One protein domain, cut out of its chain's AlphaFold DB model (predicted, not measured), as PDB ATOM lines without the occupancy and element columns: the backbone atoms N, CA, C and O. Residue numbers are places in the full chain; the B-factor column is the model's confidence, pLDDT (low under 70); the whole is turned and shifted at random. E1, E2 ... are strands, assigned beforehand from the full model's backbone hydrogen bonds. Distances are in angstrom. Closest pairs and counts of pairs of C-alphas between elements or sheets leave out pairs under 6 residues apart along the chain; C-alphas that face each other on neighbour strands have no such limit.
ATOM      1  N   GLY A   2     188.781 137.612 269.005       65.69
ATOM      2  CA  GLY A   2     188.463 137.286 267.612       65.69
ATOM      3  C   GLY A   2     189.726 136.962 266.812       65.69
ATOM      4  O   GLY A   2     190.779 137.552 267.048       65.69
ATOM      5  N   ILE A   3     189.627 136.017 265.878       69.12
ATOM      6  CA  ILE A   3     190.689 135.737 264.908       69.12
ATOM      7  C   ILE A   3     190.608 136.823 263.826       69.12
ATOM      8  O   ILE A   3     189.553 136.950 263.203       69.12
ATOM      9  N   PRO A   4     191.669 137.616 263.585       79.94
ATOM     10  CA  PRO A   4     191.624 138.639 262.552       79.94
ATOM     11  C   PRO A   4     191.583 137.981 261.168       79.94
ATOM     12  O   PRO A   4     192.433 137.148 260.836       79.94
ATOM     13  N   VAL A   5     190.591 138.377 260.372       86.50
ATOM     14  CA  VAL A   5     190.456 138.027 258.956       86.50
ATOM     15  C   VAL A   5     190.444 139.318 258.157       86.50
ATOM     16  O   VAL A   5     189.605 140.185 258.389       86.50
ATOM     17  N   TYR A   6     191.371 139.440 257.215       89.31
ATOM     18  CA  TYR A   6     191.465 140.574 256.306       89.31
ATOM     19  C   TYR A   6     191.029 140.130 254.920       89.31
ATOM     20  O   TYR A   6     191.584 139.177 254.373       89.31
ATOM     21  N   VAL A   7     190.055 140.836 254.356       89.69
ATOM     22  CA  VAL A   7     189.573 140.619 252.994       89.69
ATOM     23  C   VAL A   7     189.972 141.828 252.165       89.69
ATOM     24  O   VAL A   7     189.580 142.950 252.468       89.69
ATOM     25  N   VAL A   8     190.782 141.596 251.137       87.94
ATOM     26  CA  VAL A   8     191.202 142.610 250.172       87.94
ATOM     27  C   VAL A   8     190.575 142.241 248.840       87.94
ATOM     28  O   VAL A   8     190.880 141.187 248.280       87.94
ATOM     29  N   PHE A   9     189.681 143.096 248.364       88.00
ATOM     30  CA  PHE A   9     188.953 142.930 247.116       88.00
ATOM     31  C   PHE A   9     189.243 144.125 246.214       88.00
ATOM     32  O   PHE A   9     189.232 145.262 246.686       88.00
ATOM     33  N   ASN A  10     189.515 143.851 244.942       80.31
ATOM     34  CA  ASN A  10     189.562 144.871 243.909       80.31
ATOM     35  C   ASN A  10     188.334 144.695 243.014       80.31
ATOM     36  O   ASN A  10     188.155 143.652 242.388       80.31
ATOM     37  N   ASP A  11     187.496 145.721 242.983       72.25
ATOM     38  CA  ASP A  11     186.275 145.809 242.186       72.25
ATOM     39  C   ASP A  11     186.550 146.068 240.696       72.25
ATOM     40  O   ASP A  11     185.640 145.955 239.872       72.25
ATOM     41  N   HIS A  12     187.809 146.342 240.341       69.25
ATOM     42  CA  HIS A  12     188.270 146.603 238.982       69.25
ATOM     43  C   HIS A  12     189.339 145.593 238.549       69.25
ATOM     44  O   HIS A  12     190.173 145.146 239.343       69.25
ATOM     45  N   LEU A  13     189.384 145.298 237.246       62.16
ATOM     46  CA  LEU A  13     190.521 144.599 236.652       62.16
ATOM     47  C   LEU A  13     191.794 145.448 236.833       62.16
ATOM     48  O   LEU A  13     191.810 146.611 236.415       62.16
ATOM     49  N   PRO A  14     192.868 144.905 237.431       59.62
ATOM     50  CA  PRO A  14     194.150 145.592 237.468       59.62
ATOM     51  C   PRO A  14     194.694 145.721 236.038       59.62
ATOM     52  O   PRO A  14     195.039 144.730 235.402       59.62
ATOM     53  N   GLU A  15     194.758 146.948 235.522       60.09
ATOM     54  CA  GLU A  15     195.503 147.267 234.301       60.09
ATOM     55  C   GLU A  15     196.924 147.728 234.662       60.09
ATOM     56  O   GLU A  15     197.077 148.501 235.617       60.09
ATOM     57  N   PRO A  16     197.963 147.347 233.892       58.97
ATOM     58  CA  PRO A  16     197.944 146.495 232.690       58.97
ATOM     59  C   PRO A  16     197.891 144.986 233.013       58.97
ATOM     60  O   PRO A  16     198.362 144.581 234.069       58.97
ATOM     61  N   GLU A  17     197.421 144.146 232.073       54.41
ATOM     62  CA  GLU A  17     197.348 142.665 232.204       54.41
ATOM     63  C   GLU A  17     198.662 141.998 232.661       54.41
ATOM     64  O   GLU A  17     198.654 140.914 233.248       54.41
ATOM     65  N   ILE A  18     199.799 142.659 232.411       58.22
ATOM     66  CA  ILE A  18     201.139 142.235 232.839       58.22
ATOM     67  C   ILE A  18     201.217 142.140 234.372       58.22
ATOM     68  O   ILE A  18     201.874 141.251 234.918       58.22
ATOM     69  N   VAL A  19     200.502 143.015 235.083       55.88
ATOM     70  CA  VAL A  19     200.350 142.962 236.535       55.88
ATOM     71  C   VAL A  19     199.111 142.129 236.848       55.88
ATOM     72  O   VAL A  19     198.011 142.651 237.007       55.88
ATOM     73  N   LYS A  20     199.287 140.808 236.975       55.47
ATOM     74  CA  LYS A  20     198.223 139.903 237.442       55.47
ATOM     75  C   LYS A  20     197.922 140.126 238.933       55.47
ATOM     76  O   LYS A  20     198.240 139.269 239.765       55.47
ATOM     77  N   ALA A  21     197.356 141.278 239.291       55.97
ATOM     78  CA  ALA A  21     196.931 141.529 240.659       55.97
ATOM     79  C   ALA A  21     195.765 140.598 241.019       55.97
ATOM     80  O   ALA A  21     194.964 140.187 240.178       55.97
ATOM     81  N   HIS A  22     195.718 140.202 242.283       59.09
ATOM     82  CA  HIS A  22     194.701 139.297 242.793       59.09
ATOM     83  C   HIS A  22     193.349 140.009 242.877       59.09
ATOM     84  O   HIS A  22     193.291 141.113 243.412       59.09
ATOM     85  N   PHE A  23     192.282 139.366 242.401       76.25
ATOM     86  CA  PHE A  23     190.925 139.919 242.487       76.25
ATOM     87  C   PHE A  23     190.394 139.912 243.918       76.25
ATOM     88  O   PHE A  23     189.819 140.891 244.385       76.25
ATOM     89  N   LEU A  24     190.611 138.806 244.629       88.81
ATOM     90  CA  LEU A  24     190.222 138.649 246.019       88.81
ATOM     91  C   LEU A  24     191.337 137.938 246.776       88.81
ATOM     92  O   LEU A  24     191.837 136.890 246.366       88.81
ATOM     93  N   LYS A  25     191.732 138.514 247.904       90.94
ATOM     94  CA  LYS A  25     192.768 137.990 248.787       90.94
ATOM     95  C   LYS A  25     192.229 137.970 250.205       90.94
ATOM     96  O   LYS A  25     191.776 138.991 250.712       90.94
ATOM     97  N   VAL A  26     192.321 136.818 250.857       91.50
ATOM     98  CA  VAL A  26     191.888 136.637 252.243       91.50
ATOM     99  C   VAL A  26     193.073 136.191 253.078       91.50
ATOM    100  O   VAL A  26     193.681 135.158 252.802       91.50
ATOM    101  N   ILE A  27     193.410 136.982 254.093       91.44
ATOM    102  CA  ILE A  27     194.500 136.718 255.030       91.44
ATOM    103  C   ILE A  27     193.872 136.423 256.384       91.44
ATOM    104  O   ILE A  27     193.088 137.224 256.889       91.44
ATOM    105  N   TYR A  28     194.207 135.287 256.981       90.88
ATOM    106  CA  TYR A  28     193.614 134.852 258.241       90.88
ATOM    107  C   TYR A  28     194.648 134.196 259.145       90.88
ATOM    108  O   TYR A  28     195.604 133.586 258.671       90.88
ATOM    109  N   LYS A  29     194.462 134.313 260.461       87.56
ATOM    110  CA  LYS A  29     195.329 133.650 261.439       87.56
ATOM    111  C   LYS A  29     194.839 132.221 261.703       87.56
ATOM    112  O   LYS A  29     193.703 132.016 262.116       87.56
ATOM    113  N   SER A  30     195.701 131.239 261.472       82.94
ATOM    114  CA  SER A  30     195.499 129.823 261.791       82.94
ATOM    115  C   SER A  30     196.419 129.397 262.948       82.94
ATOM    116  O   SER A  30     197.233 130.192 263.427       82.94
ATOM    117  N   LYS A  31     196.291 128.151 263.435       78.12
ATOM    118  CA  LYS A  31     196.995 127.638 264.635       78.12
ATOM    119  C   LYS A  31     198.536 127.718 264.575       78.12
ATOM    120  O   LYS A  31     199.165 127.529 265.607       78.12
ATOM    121  N   GLY A  32     199.131 128.032 263.421       77.81
ATOM    122  CA  GLY A  32     200.583 128.172 263.241       77.81
ATOM    123  C   GLY A  32     201.058 129.517 262.677       77.81
ATOM    124  O   GLY A  32     202.249 129.664 262.432       77.81
ATOM    125  N   GLY A  33     200.172 130.495 262.445       85.31
ATOM    126  CA  GLY A  33     200.558 131.788 261.863       85.31
ATOM    127  C   GLY A  33     199.508 132.382 260.929       85.31
ATOM    128  O   GLY A  33     198.328 132.050 261.012       85.31
ATOM    129  N   TYR A  34     199.930 133.288 260.048       88.69
ATOM    130  CA  TYR A  34     199.057 133.842 259.014       88.69
ATOM    131  C   TYR A  34     199.044 132.937 257.782       88.69
ATOM    132  O   TYR A  34     200.083 132.535 257.268       88.69
ATOM    133  N   SER A  35     197.846 132.646 257.297       90.19
ATOM    134  CA  SER A  35     197.582 131.913 256.068       90.19
ATOM    135  C   SER A  35     196.870 132.827 255.076       90.19
ATOM    136  O   SER A  35     196.235 133.815 255.453       90.19
ATOM    137  N   MET A  36     196.988 132.506 253.791       91.06
ATOM    138  CA  MET A  36     196.467 133.335 252.713       91.06
ATOM    139  C   MET A  36     195.768 132.469 251.674       91.06
ATOM    140  O   MET A  36     196.324 131.470 251.224       91.06
ATOM    141  N   LYS A  37     194.564 132.876 251.271       92.12
ATOM    142  CA  LYS A  37     193.865 132.345 250.097       92.12
ATOM    143  C   LYS A  37     193.632 133.464 249.095       92.12
ATOM    144  O   LYS A  37     193.421 134.617 249.467       92.12
ATOM    145  N   VAL A  38     193.713 133.114 247.822       90.75
ATOM    146  CA  VAL A  38     193.645 134.044 246.702       90.75
ATOM    147  C   VAL A  38     192.671 133.484 245.681       90.75
ATOM    148  O   VAL A  38     192.735 132.301 245.365       90.75
ATOM    149  N   LEU A  39     191.821 134.350 245.144       90.00
ATOM    150  CA  LEU A  39     190.895 134.049 244.067       90.00
ATOM    151  C   LEU A  39     191.076 135.086 242.952       90.00
ATOM    152  O   LEU A  39     191.267 136.279 243.207       90.00
ATOM    153  N   ARG A  40     191.091 134.598 241.711       85.31
ATOM    154  CA  ARG A  40     191.309 135.398 240.491       85.31
ATOM    155  C   ARG A  40     190.130 135.350 239.525       85.31
ATOM    156  O   ARG A  40     190.124 136.093 238.555       85.31
ATOM    157  N   GLU A  41     189.165 134.480 239.791       87.06
ATOM    158  CA  GLU A  41     188.016 134.228 238.933       87.06
ATOM    159  C   GLU A  41     186.729 134.576 239.678       87.06
ATOM    160  O   GLU A  41     186.683 134.541 240.909       87.06
ATOM    161  N   TRP A  42     185.684 134.917 238.930       89.19
ATOM    162  CA  TRP A  42     184.342 135.090 239.478       89.19
ATOM    163  C   TRP A  42     183.611 133.747 239.536       89.19
ATOM    164  O   TRP A  42     183.769 132.902 238.655       89.19
ATOM    165  N   CYS A  43     182.805 133.551 240.579       90.50
ATOM    166  CA  CYS A  43     182.046 132.318 240.794       90.50
ATOM    167  C   CYS A  43     180.687 132.318 240.094       90.50
ATOM    168  O   CYS A  43     180.104 131.261 239.880       90.50
ATOM    169  N   CYS A  44     180.156 133.494 239.770       90.00
ATOM    170  CA  CYS A  44     178.878 133.637 239.085       90.00
ATOM    171  C   CYS A  44     178.775 134.989 238.378       90.00
ATOM    172  O   CYS A  44     179.528 135.930 238.665       90.00
ATOM    173  N   SER A  45     177.828 135.075 237.452       87.31
ATOM    174  CA  SER A  45     177.365 136.331 236.875       87.31
ATOM    175  C   SER A  45     175.994 136.675 237.457       87.31
ATOM    176  O   SER A  45     175.336 135.859 238.095       87.31
ATOM    177  N   GLU A  46     175.555 137.912 237.287       81.19
ATOM    178  CA  GLU A  46     174.190 138.301 237.638       81.19
ATOM    179  C   GLU A  46     173.118 137.653 236.754       81.19
ATOM    180  O   GLU A  46     171.972 137.523 237.173       81.19
ATOM    181  N   GLU A  47     173.499 137.231 235.551       78.81
ATOM    182  CA  GLU A  47     172.606 136.589 234.584       78.81
ATOM    183  C   GLU A  47     172.480 135.086 234.872       78.81
ATOM    184  O   GLU A  47     171.371 134.551 234.917       78.81
ATOM    185  N   ASP A  48     173.602 134.428 235.173       72.62
ATOM    186  CA  ASP A  48     173.657 133.037 235.604       72.62
ATOM    187  C   ASP A  48     173.594 132.981 237.131       72.62
ATOM    188  O   ASP A  48     174.611 132.988 237.822       72.62
ATOM    189  N   ASN A  49     172.383 132.867 237.681       70.31
ATOM    190  CA  ASN A  49     172.128 132.671 239.120       70.31
ATOM    191  C   ASN A  49     172.743 131.377 239.717       70.31
ATOM    192  O   ASN A  49     172.453 131.015 240.860       70.31
ATOM    193  N   THR A  50     173.581 130.672 238.961       86.75
ATOM    194  CA  THR A  50     174.298 129.467 239.369       86.75
ATOM    195  C   THR A  50     175.665 129.849 239.921       86.75
ATOM    196  O   THR A  50     176.439 130.547 239.271       86.75
ATOM    197  N   ILE A  51     175.974 129.377 241.129       89.62
ATOM    198  CA  ILE A  51     177.251 129.642 241.795       89.62
ATOM    199  C   ILE A  51     178.171 128.447 241.629       89.62
ATOM    200  O   ILE A  51     177.884 127.359 242.126       89.62
ATOM    201  N   ASP A  52     179.307 128.687 240.985       91.69
ATOM    202  CA  ASP A  52     180.428 127.762 240.958       91.69
ATOM    203  C   ASP A  52     181.158 127.818 242.307       91.69
ATOM    204  O   ASP A  52     181.902 128.755 242.610       91.69
ATOM    205  N   LEU A  53     180.900 126.818 243.151       90.75
ATOM    206  CA  LEU A  53     181.474 126.727 244.488       90.75
ATOM    207  C   LEU A  53     182.986 126.464 244.474       90.75
ATOM    208  O   LEU A  53     183.644 126.811 245.459       90.75
ATOM    209  N   ASP A  54     183.541 125.919 243.390       91.62
ATOM    210  CA  ASP A  54     184.983 125.680 243.268       91.62
ATOM    211  C   ASP A  54     185.743 126.998 243.066       91.62
ATOM    212  O   ASP A  54     186.896 127.143 243.476       91.62
ATOM    213  N   LYS A  55     185.055 128.020 242.547       92.44
ATOM    214  CA  LYS A  55     185.558 129.394 242.402       92.44
ATOM    215  C   LYS A  55     185.252 130.267 243.617       92.44
ATOM    216  O   LYS A  55     185.064 131.476 243.497       92.44
ATOM    217  N   THR A  56     185.207 129.675 244.808       93.38
ATOM    218  CA  THR A  56     184.987 130.401 246.065       93.38
ATOM    219  C   THR A  56     186.099 130.132 247.070       93.38
ATOM    220  O   THR A  56     186.772 129.103 247.054       93.38
ATOM    221  N   ILE A  57     186.312 131.077 247.982       94.12
ATOM    222  CA  ILE A  57     187.231 130.916 249.101       94.12
ATOM    223  C   ILE A  57     186.443 130.390 250.298       94.12
ATOM    224  O   ILE A  57     185.668 131.120 250.919       94.12
ATOM    225  N   ASP A  58     186.690 129.128 250.641       93.88
ATOM    226  CA  ASP A  58     186.182 128.504 251.862       93.88
ATOM    227  C   ASP A  58     187.262 128.492 252.954       93.88
ATOM    228  O   ASP A  58     188.377 128.009 252.728       93.88
ATOM    229  N   ILE A  59     186.968 129.054 254.129       91.19
ATOM    230  CA  ILE A  59     187.895 129.105 255.273       91.19
ATOM    231  C   ILE A  59     187.135 128.725 256.536       91.19
ATOM    232  O   ILE A  59     186.205 129.422 256.922       91.19
ATOM    233  N   ASP A  60     187.569 127.662 257.211       88.06
ATOM    234  CA  ASP A  60     186.898 127.026 258.358       88.06
ATOM    235  C   ASP A  60     186.427 127.985 259.455       88.06
ATOM    236  O   ASP A  60     185.355 127.778 260.016       88.06
ATOM    237  N   ILE A  61     187.191 129.047 259.719       88.12
ATOM    238  CA  ILE A  61     186.890 130.040 260.761       88.12
ATOM    239  C   ILE A  61     185.701 130.955 260.426       88.12
ATOM    240  O   ILE A  61     185.170 131.597 261.328       88.12
ATOM    241  N   LEU A  62     185.314 131.068 259.150       89.25
ATOM    242  CA  LEU A  62     184.191 131.892 258.713       89.25
ATOM    243  C   LEU A  62     182.936 131.027 258.554       89.25
ATOM    244  O   LEU A  62     183.011 129.918 258.027       89.25
ATOM    245  N   PRO A  63     181.749 131.525 258.937       90.00
ATOM    246  CA  PRO A  63     180.500 130.789 258.755       90.00
ATOM    247  C   PRO A  63     179.977 130.816 257.305       90.00
ATOM    248  O   PRO A  63     178.907 130.279 257.028       90.00
ATOM    249  N   PHE A  64     180.709 131.431 256.377       93.12
ATOM    250  CA  PHE A  64     180.347 131.609 254.972       93.12
ATOM    251  C   PHE A  64     181.580 131.454 254.077       93.12
ATOM    252  O   PHE A  64     182.719 131.585 254.531       93.12
ATOM    253  N   ARG A  65     181.336 131.211 252.791       94.69
ATOM    254  CA  ARG A  65     182.343 131.288 251.729       94.69
ATOM    255  C   ARG A  65     182.384 132.697 251.154       94.69
ATOM    256  O   ARG A  65     181.407 133.440 251.239       94.69
ATOM    257  N   LEU A  66     183.513 133.064 250.567       94.62
ATOM    258  CA  LEU A  66     183.695 134.339 249.880       94.62
ATOM    259  C   LEU A  66     183.786 134.090 248.378       94.62
ATOM    260  O   LEU A  66     184.562 133.242 247.941       94.62
ATOM    261  N   GLY A  67     183.010 134.825 247.593       92.81
ATOM    262  CA  GLY A  67     183.003 134.725 246.137       92.81
ATOM    263  C   GLY A  67     183.018 136.097 245.481       92.81
ATOM    264  O   GLY A  67     182.790 137.118 246.131       92.81
ATOM    265  N   ILE A  68     183.281 136.114 244.181       91.38
ATOM    266  CA  ILE A  68     183.188 137.321 243.360       91.38
ATOM    267  C   ILE A  68     182.052 137.107 242.365       91.38
ATOM    268  O   ILE A  68     182.070 136.136 241.609       91.38
ATOM    269  N   LYS A  69     181.085 138.023 242.353       89.94
ATOM    270  CA  LYS A  69     180.000 138.080 241.374       89.94
ATOM    271  C   LYS A  69     180.339 139.118 240.309       89.94
ATOM    272  O   LYS A  69     180.712 140.241 240.645       89.94
ATOM    273  N   LYS A  70     180.190 138.764 239.035       88.88
ATOM    274  CA  LYS A  70     180.232 139.726 237.926       88.88
ATOM    275  C   LYS A  70     178.855 140.372 237.764       88.88
ATOM    276  O   LYS A  70     177.862 139.658 237.619       88.88
ATOM    277  N   LEU A  71     178.796 141.699 237.807       86.44
ATOM    278  CA  LEU A  71     177.551 142.450 237.659       86.44
ATOM    279  C   LEU A  71     177.196 142.646 236.184       86.44
ATOM    280  O   LEU A  71     178.069 142.613 235.311       86.44
ATOM    281  N   LYS A  72     175.903 142.845 235.912       86.88
ATOM    282  CA  LYS A  72     175.434 143.204 234.566       86.88
ATOM    283  C   LYS A  72     175.873 144.618 234.184       86.88
ATOM    284  O   LYS A  72     176.194 144.889 233.022       86.88
ATOM    285  N   ASP A  73     175.895 145.502 235.174       83.94
ATOM    286  CA  ASP A  73     176.334 146.876 235.009       83.94
ATOM    287  C   ASP A  73     177.827 146.954 234.682       83.94
ATOM    288  O   ASP A  73     178.651 146.142 235.108       83.94
ATOM    289  N   LYS A  74     178.176 147.968 233.892       85.31
ATOM    290  CA  LYS A  74     179.547 148.242 233.458       85.31
ATOM    291  C   LYS A  74     179.915 149.662 233.830       85.31
ATOM    292  O   LYS A  74     179.090 150.565 233.688       85.31
ATOM    293  N   TYR A  75     181.161 149.881 234.226       79.12
ATOM    294  CA  TYR A  75     181.657 151.231 234.475       79.12
ATOM    295  C   TYR A  75     182.357 151.796 233.234       79.12
ATOM    296  O   TYR A  75     182.906 151.059 232.406       79.12
ATOM    297  N   TRP A  76     182.328 153.123 233.097       81.62
ATOM    298  CA  TRP A  76     182.984 153.835 232.001       81.62
ATOM    299  C   TRP A  76     184.307 154.427 232.461       81.62
ATOM    300  O   TRP A  76     184.352 155.187 233.428       81.62
ATOM    301  N   ARG A  77     185.395 154.140 231.746       80.25
ATOM    302  CA  ARG A  77     186.698 154.762 232.008       80.25
ATOM    303  C   ARG A  77     187.427 155.004 230.698       80.25
ATOM    304  O   ARG A  77     187.531 154.108 229.870       80.25
ATOM    305  N   LYS A  78     187.919 156.231 230.492       83.44
ATOM    306  CA  LYS A  78     188.654 156.630 229.271       83.44
ATOM    307  C   LYS A  78     187.938 156.226 227.965       83.44
ATOM    308  O   LYS A  78     188.565 155.742 227.029       83.44
ATOM    309  N   GLY A  79     186.614 156.378 227.920       84.88
ATOM    310  CA  GLY A  79     185.812 156.041 226.738       84.88
ATOM    311  C   GLY A  79     185.537 154.545 226.525       84.88
ATOM    312  O   GLY A  79     184.889 154.203 225.541       84.88
ATOM    313  N   LYS A  80     185.987 153.654 227.421       83.31
ATOM    314  CA  LYS A  80     185.783 152.202 227.327       83.31
ATOM    315  C   LYS A  80     184.851 151.690 228.427       83.31
ATOM    316  O   LYS A  80     184.874 152.190 229.555       83.31
ATOM    317  N   LYS A  81     184.043 150.677 228.083       83.94
ATOM    318  CA  LYS A  81     183.247 149.892 229.040       83.94
ATOM    319  C   LYS A  81     184.125 148.834 229.688       83.94
ATOM    320  O   LYS A  81     184.775 148.072 228.979       83.94
ATOM    321  N   HIS A  82     184.045 148.732 231.003       82.81
ATOM    322  CA  HIS A  82     184.724 147.705 231.777       82.81
ATOM    323  C   HIS A  82     183.723 146.971 232.672       82.81
ATOM    324  O   HIS A  82     182.720 147.545 233.100       82.81
ATOM    325  N   ASP A  83     183.987 145.691 232.916       85.06
ATOM    326  CA  ASP A  83     183.137 144.861 233.766       85.06
ATOM    327  C   ASP A  83     183.265 145.283 235.235       85.06
ATOM    328  O   ASP A  83     184.362 145.598 235.697       85.06
ATOM    329  N   LEU A  84     182.141 145.271 235.953       84.88
ATOM    330  CA  LEU A  84     182.080 145.558 237.381       84.88
ATOM    331  C   LEU A  84     181.910 144.261 238.175       84.88
ATOM    332  O   LEU A  84     181.208 143.335 237.754       84.88
ATOM    333  N   PHE A  85     182.543 144.204 239.342       87.19
ATOM    334  CA  PHE A  85     182.538 143.026 240.198       87.19
ATOM    335  C   PHE A  85     182.103 143.379 241.617       87.19
ATOM    336  O   PHE A  85     182.364 144.471 242.114       87.19
ATOM    337  N   GLN A  86     181.487 142.416 242.295       87.88
ATOM    338  CA  GLN A  86     181.016 142.551 243.665       87.88
ATOM    339  C   GLN A  86     181.514 141.382 244.514       87.88
ATOM    340  O   GLN A  86     181.419 140.219 244.115       87.88
ATOM    341  N   LEU A  87     182.008 141.681 245.716       90.44
ATOM    342  CA  LEU A  87     182.248 140.672 246.742       90.44
ATOM    343  C   LEU A  87     180.910 140.159 247.279       90.44
ATOM    344  O   LEU A  87     180.099 140.943 247.770       90.44
ATOM    345  N   ILE A  88     180.714 138.844 247.250       91.19
ATOM    346  CA  ILE A  88     179.532 138.196 247.818       91.19
ATOM    347  C   ILE A  88     179.920 137.224 248.930       91.19
ATOM    348  O   ILE A  88     180.953 136.550 248.877       91.19
ATOM    349  N   LEU A  89     179.065 137.151 249.947       93.56
ATOM    350  CA  LEU A  89     179.147 136.139 250.994       93.56
ATOM    351  C   LEU A  89     178.208 135.002 250.607       93.56
ATOM    352  O   LEU A  89     177.067 135.264 250.245       93.56
ATOM    353  N   ILE A  90     178.660 133.759 250.677       93.12
ATOM    354  CA  ILE A  90     177.888 132.595 250.237       93.12
ATOM    355  C   ILE A  90     177.657 131.683 251.435       93.12
ATOM    356  O   ILE A  90     178.590 131.298 252.143       93.12
ATOM    357  N   ASP A  91     176.400 131.340 251.675       91.56
ATOM    358  CA  ASP A  91     176.010 130.447 252.752       91.56
ATOM    359  C   ASP A  91     176.531 129.024 252.492       91.56
ATOM    360  O   ASP A  91     176.311 128.448 251.426       91.56
ATOM    361  N   ARG A  92     177.212 128.438 253.483       91.00
ATOM    362  CA  ARG A  92     177.835 127.110 253.355       91.00
ATOM    363  C   ARG A  92     176.836 125.969 253.171       91.00
ATOM    364  O   ARG A  92     177.200 124.950 252.598       91.00
ATOM    365  N   LYS A  93     175.615 126.103 253.695       89.56
ATOM    366  CA  LYS A  93     174.611 125.031 253.672       89.56
ATOM    367  C   LYS A  93     173.811 125.053 252.380       89.56
ATOM    368  O   LYS A  93     173.512 124.007 251.822       89.56
ATOM    369  N   THR A  94     173.433 126.246 251.939       89.12
ATOM    370  CA  THR A  94     172.534 126.437 250.797       89.12
ATOM    371  C   THR A  94     173.275 126.719 249.495       89.12
ATOM    372  O   THR A  94     172.672 126.594 248.434       89.12
ATOM    373  N   GLY A  95     174.547 127.128 249.560       86.88
ATOM    374  CA  GLY A  95     175.322 127.545 248.391       86.88
ATOM    375  C   GLY A  95     174.817 128.844 247.757       86.88
ATOM    376  O   GLY A  95     175.199 129.155 246.636       86.88
ATOM    377  N   LYS A  96     173.948 129.598 248.445       88.88
ATOM    378  CA  LYS A  96     173.328 130.830 247.936       88.88
ATOM    379  C   LYS A  96     174.025 132.080 248.480       88.88
ATOM    380  O   LYS A  96     174.550 132.035 249.595       88.88
ATOM    381  N   PRO A  97     173.982 133.218 247.761       88.94
ATOM    382  CA  PRO A  97     174.451 134.487 248.298       88.94
ATOM    383  C   PRO A  97     173.646 134.881 249.536       88.94
ATOM    384  O   PRO A  97     172.411 134.857 249.537       88.94
ATOM    385  N   LEU A  98     174.345 135.287 250.588       88.81
ATOM    386  CA  LEU A  98     173.762 135.939 251.744       88.81
ATOM    387  C   LEU A  98     173.395 137.370 251.358       88.81
ATOM    388  O   LEU A  98     174.261 138.192 251.071       88.81
ATOM    389  N   LYS A  99     172.097 137.662 251.391       81.88
ATOM    390  CA  LYS A  99     171.569 138.995 251.100       81.88
ATOM    391  C   LYS A  99     171.837 139.957 252.252       81.88
ATOM    392  O   LYS A  99     171.609 139.619 253.423       81.88
TER     393      LYS A  99
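Overview. This is residues 2 to 99 of the 144 residues of an uncharacterized protein of Euryarchaeota archaeon (UniProt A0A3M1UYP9). A small sheet of three strands, E1, E2 and E3, stands beside a long two-stranded hairpin, E4 and E5, whose middle comes near the sheet at the end where E1 ends and E2 begins. E4 bends on its way, and the turns at residues 31 to 32 and 78 to 79 lie at opposite ends of the long axis. The printed part has 98 residues with no named helix and five named strands, in the order E1, E2, E3, E4, E5; both sheets, E1 - E2 - E3 and E4 - E5, are antiparallel. The class is all strand, though under half of the residues, 45 of 98, are in named elements. The whole is compact, with a radius of gyration of the C-alphas of 14.6 A, yet elongated, with spans of 48 by 31 by 21 A.

Arrangement. E1, residues 5 to 9, and E2, residues 24 to 30, form a hairpin, antiparallel at 171 degrees, with N 6 and O 27 within hydrogen-bond range at 2.8 A. E2 and E3, residues 33 to 39, form the next hairpin, antiparallel at 158 degrees, with N 26 and O 37 at 2.8 A. These three strands are a meander, each the antiparallel neighbour of the one before; E1 and E3 are the edge strands. E4, residues 64 to 77, and E5, residues 80 to 91, form a third hairpin, antiparallel at 162 degrees, with N 69 and O 86 at 2.8 A and N 77 and O 80 at 3.0 A. E4 bends by 70 degrees at residue 72. Residues 44 to 45 pair in parallel with residues 69 to 70 of E4. Between the sheets, the closest C-alphas of E1 and E5 are those of Phe 9 and Leu 87, 7.1 A apart. Those of E2 and E4 are Leu 24 and Ile 68, 7.6 A apart. E3 and E4 are only just apart, at 8.2 A; E1 and E4 are apart.

Along the chain. E1 begins at C-alpha 5, (190.456, 138.027, 258.956). From first to last C-alpha E2 measures 18.8 A and E3 20.4 A. E4 measures 33.2 A and ends at C-alpha 77, (186.698, 154.762, 232.008). E5 measures 34.9 A and ends at C-alpha 91, (176.010, 130.447, 252.752).

Size, cuts and confidence. The two farthest C-alphas, those of Lys 31 and Gly 79, are 48.7 A apart. The printed part has no cut. The links E1 to E2 and E3 to E4 are long, with 14 and 24 residues. Mean pLDDT of the printed part is 83.7; residues 2 to 3 and 12 to 22 are under 70.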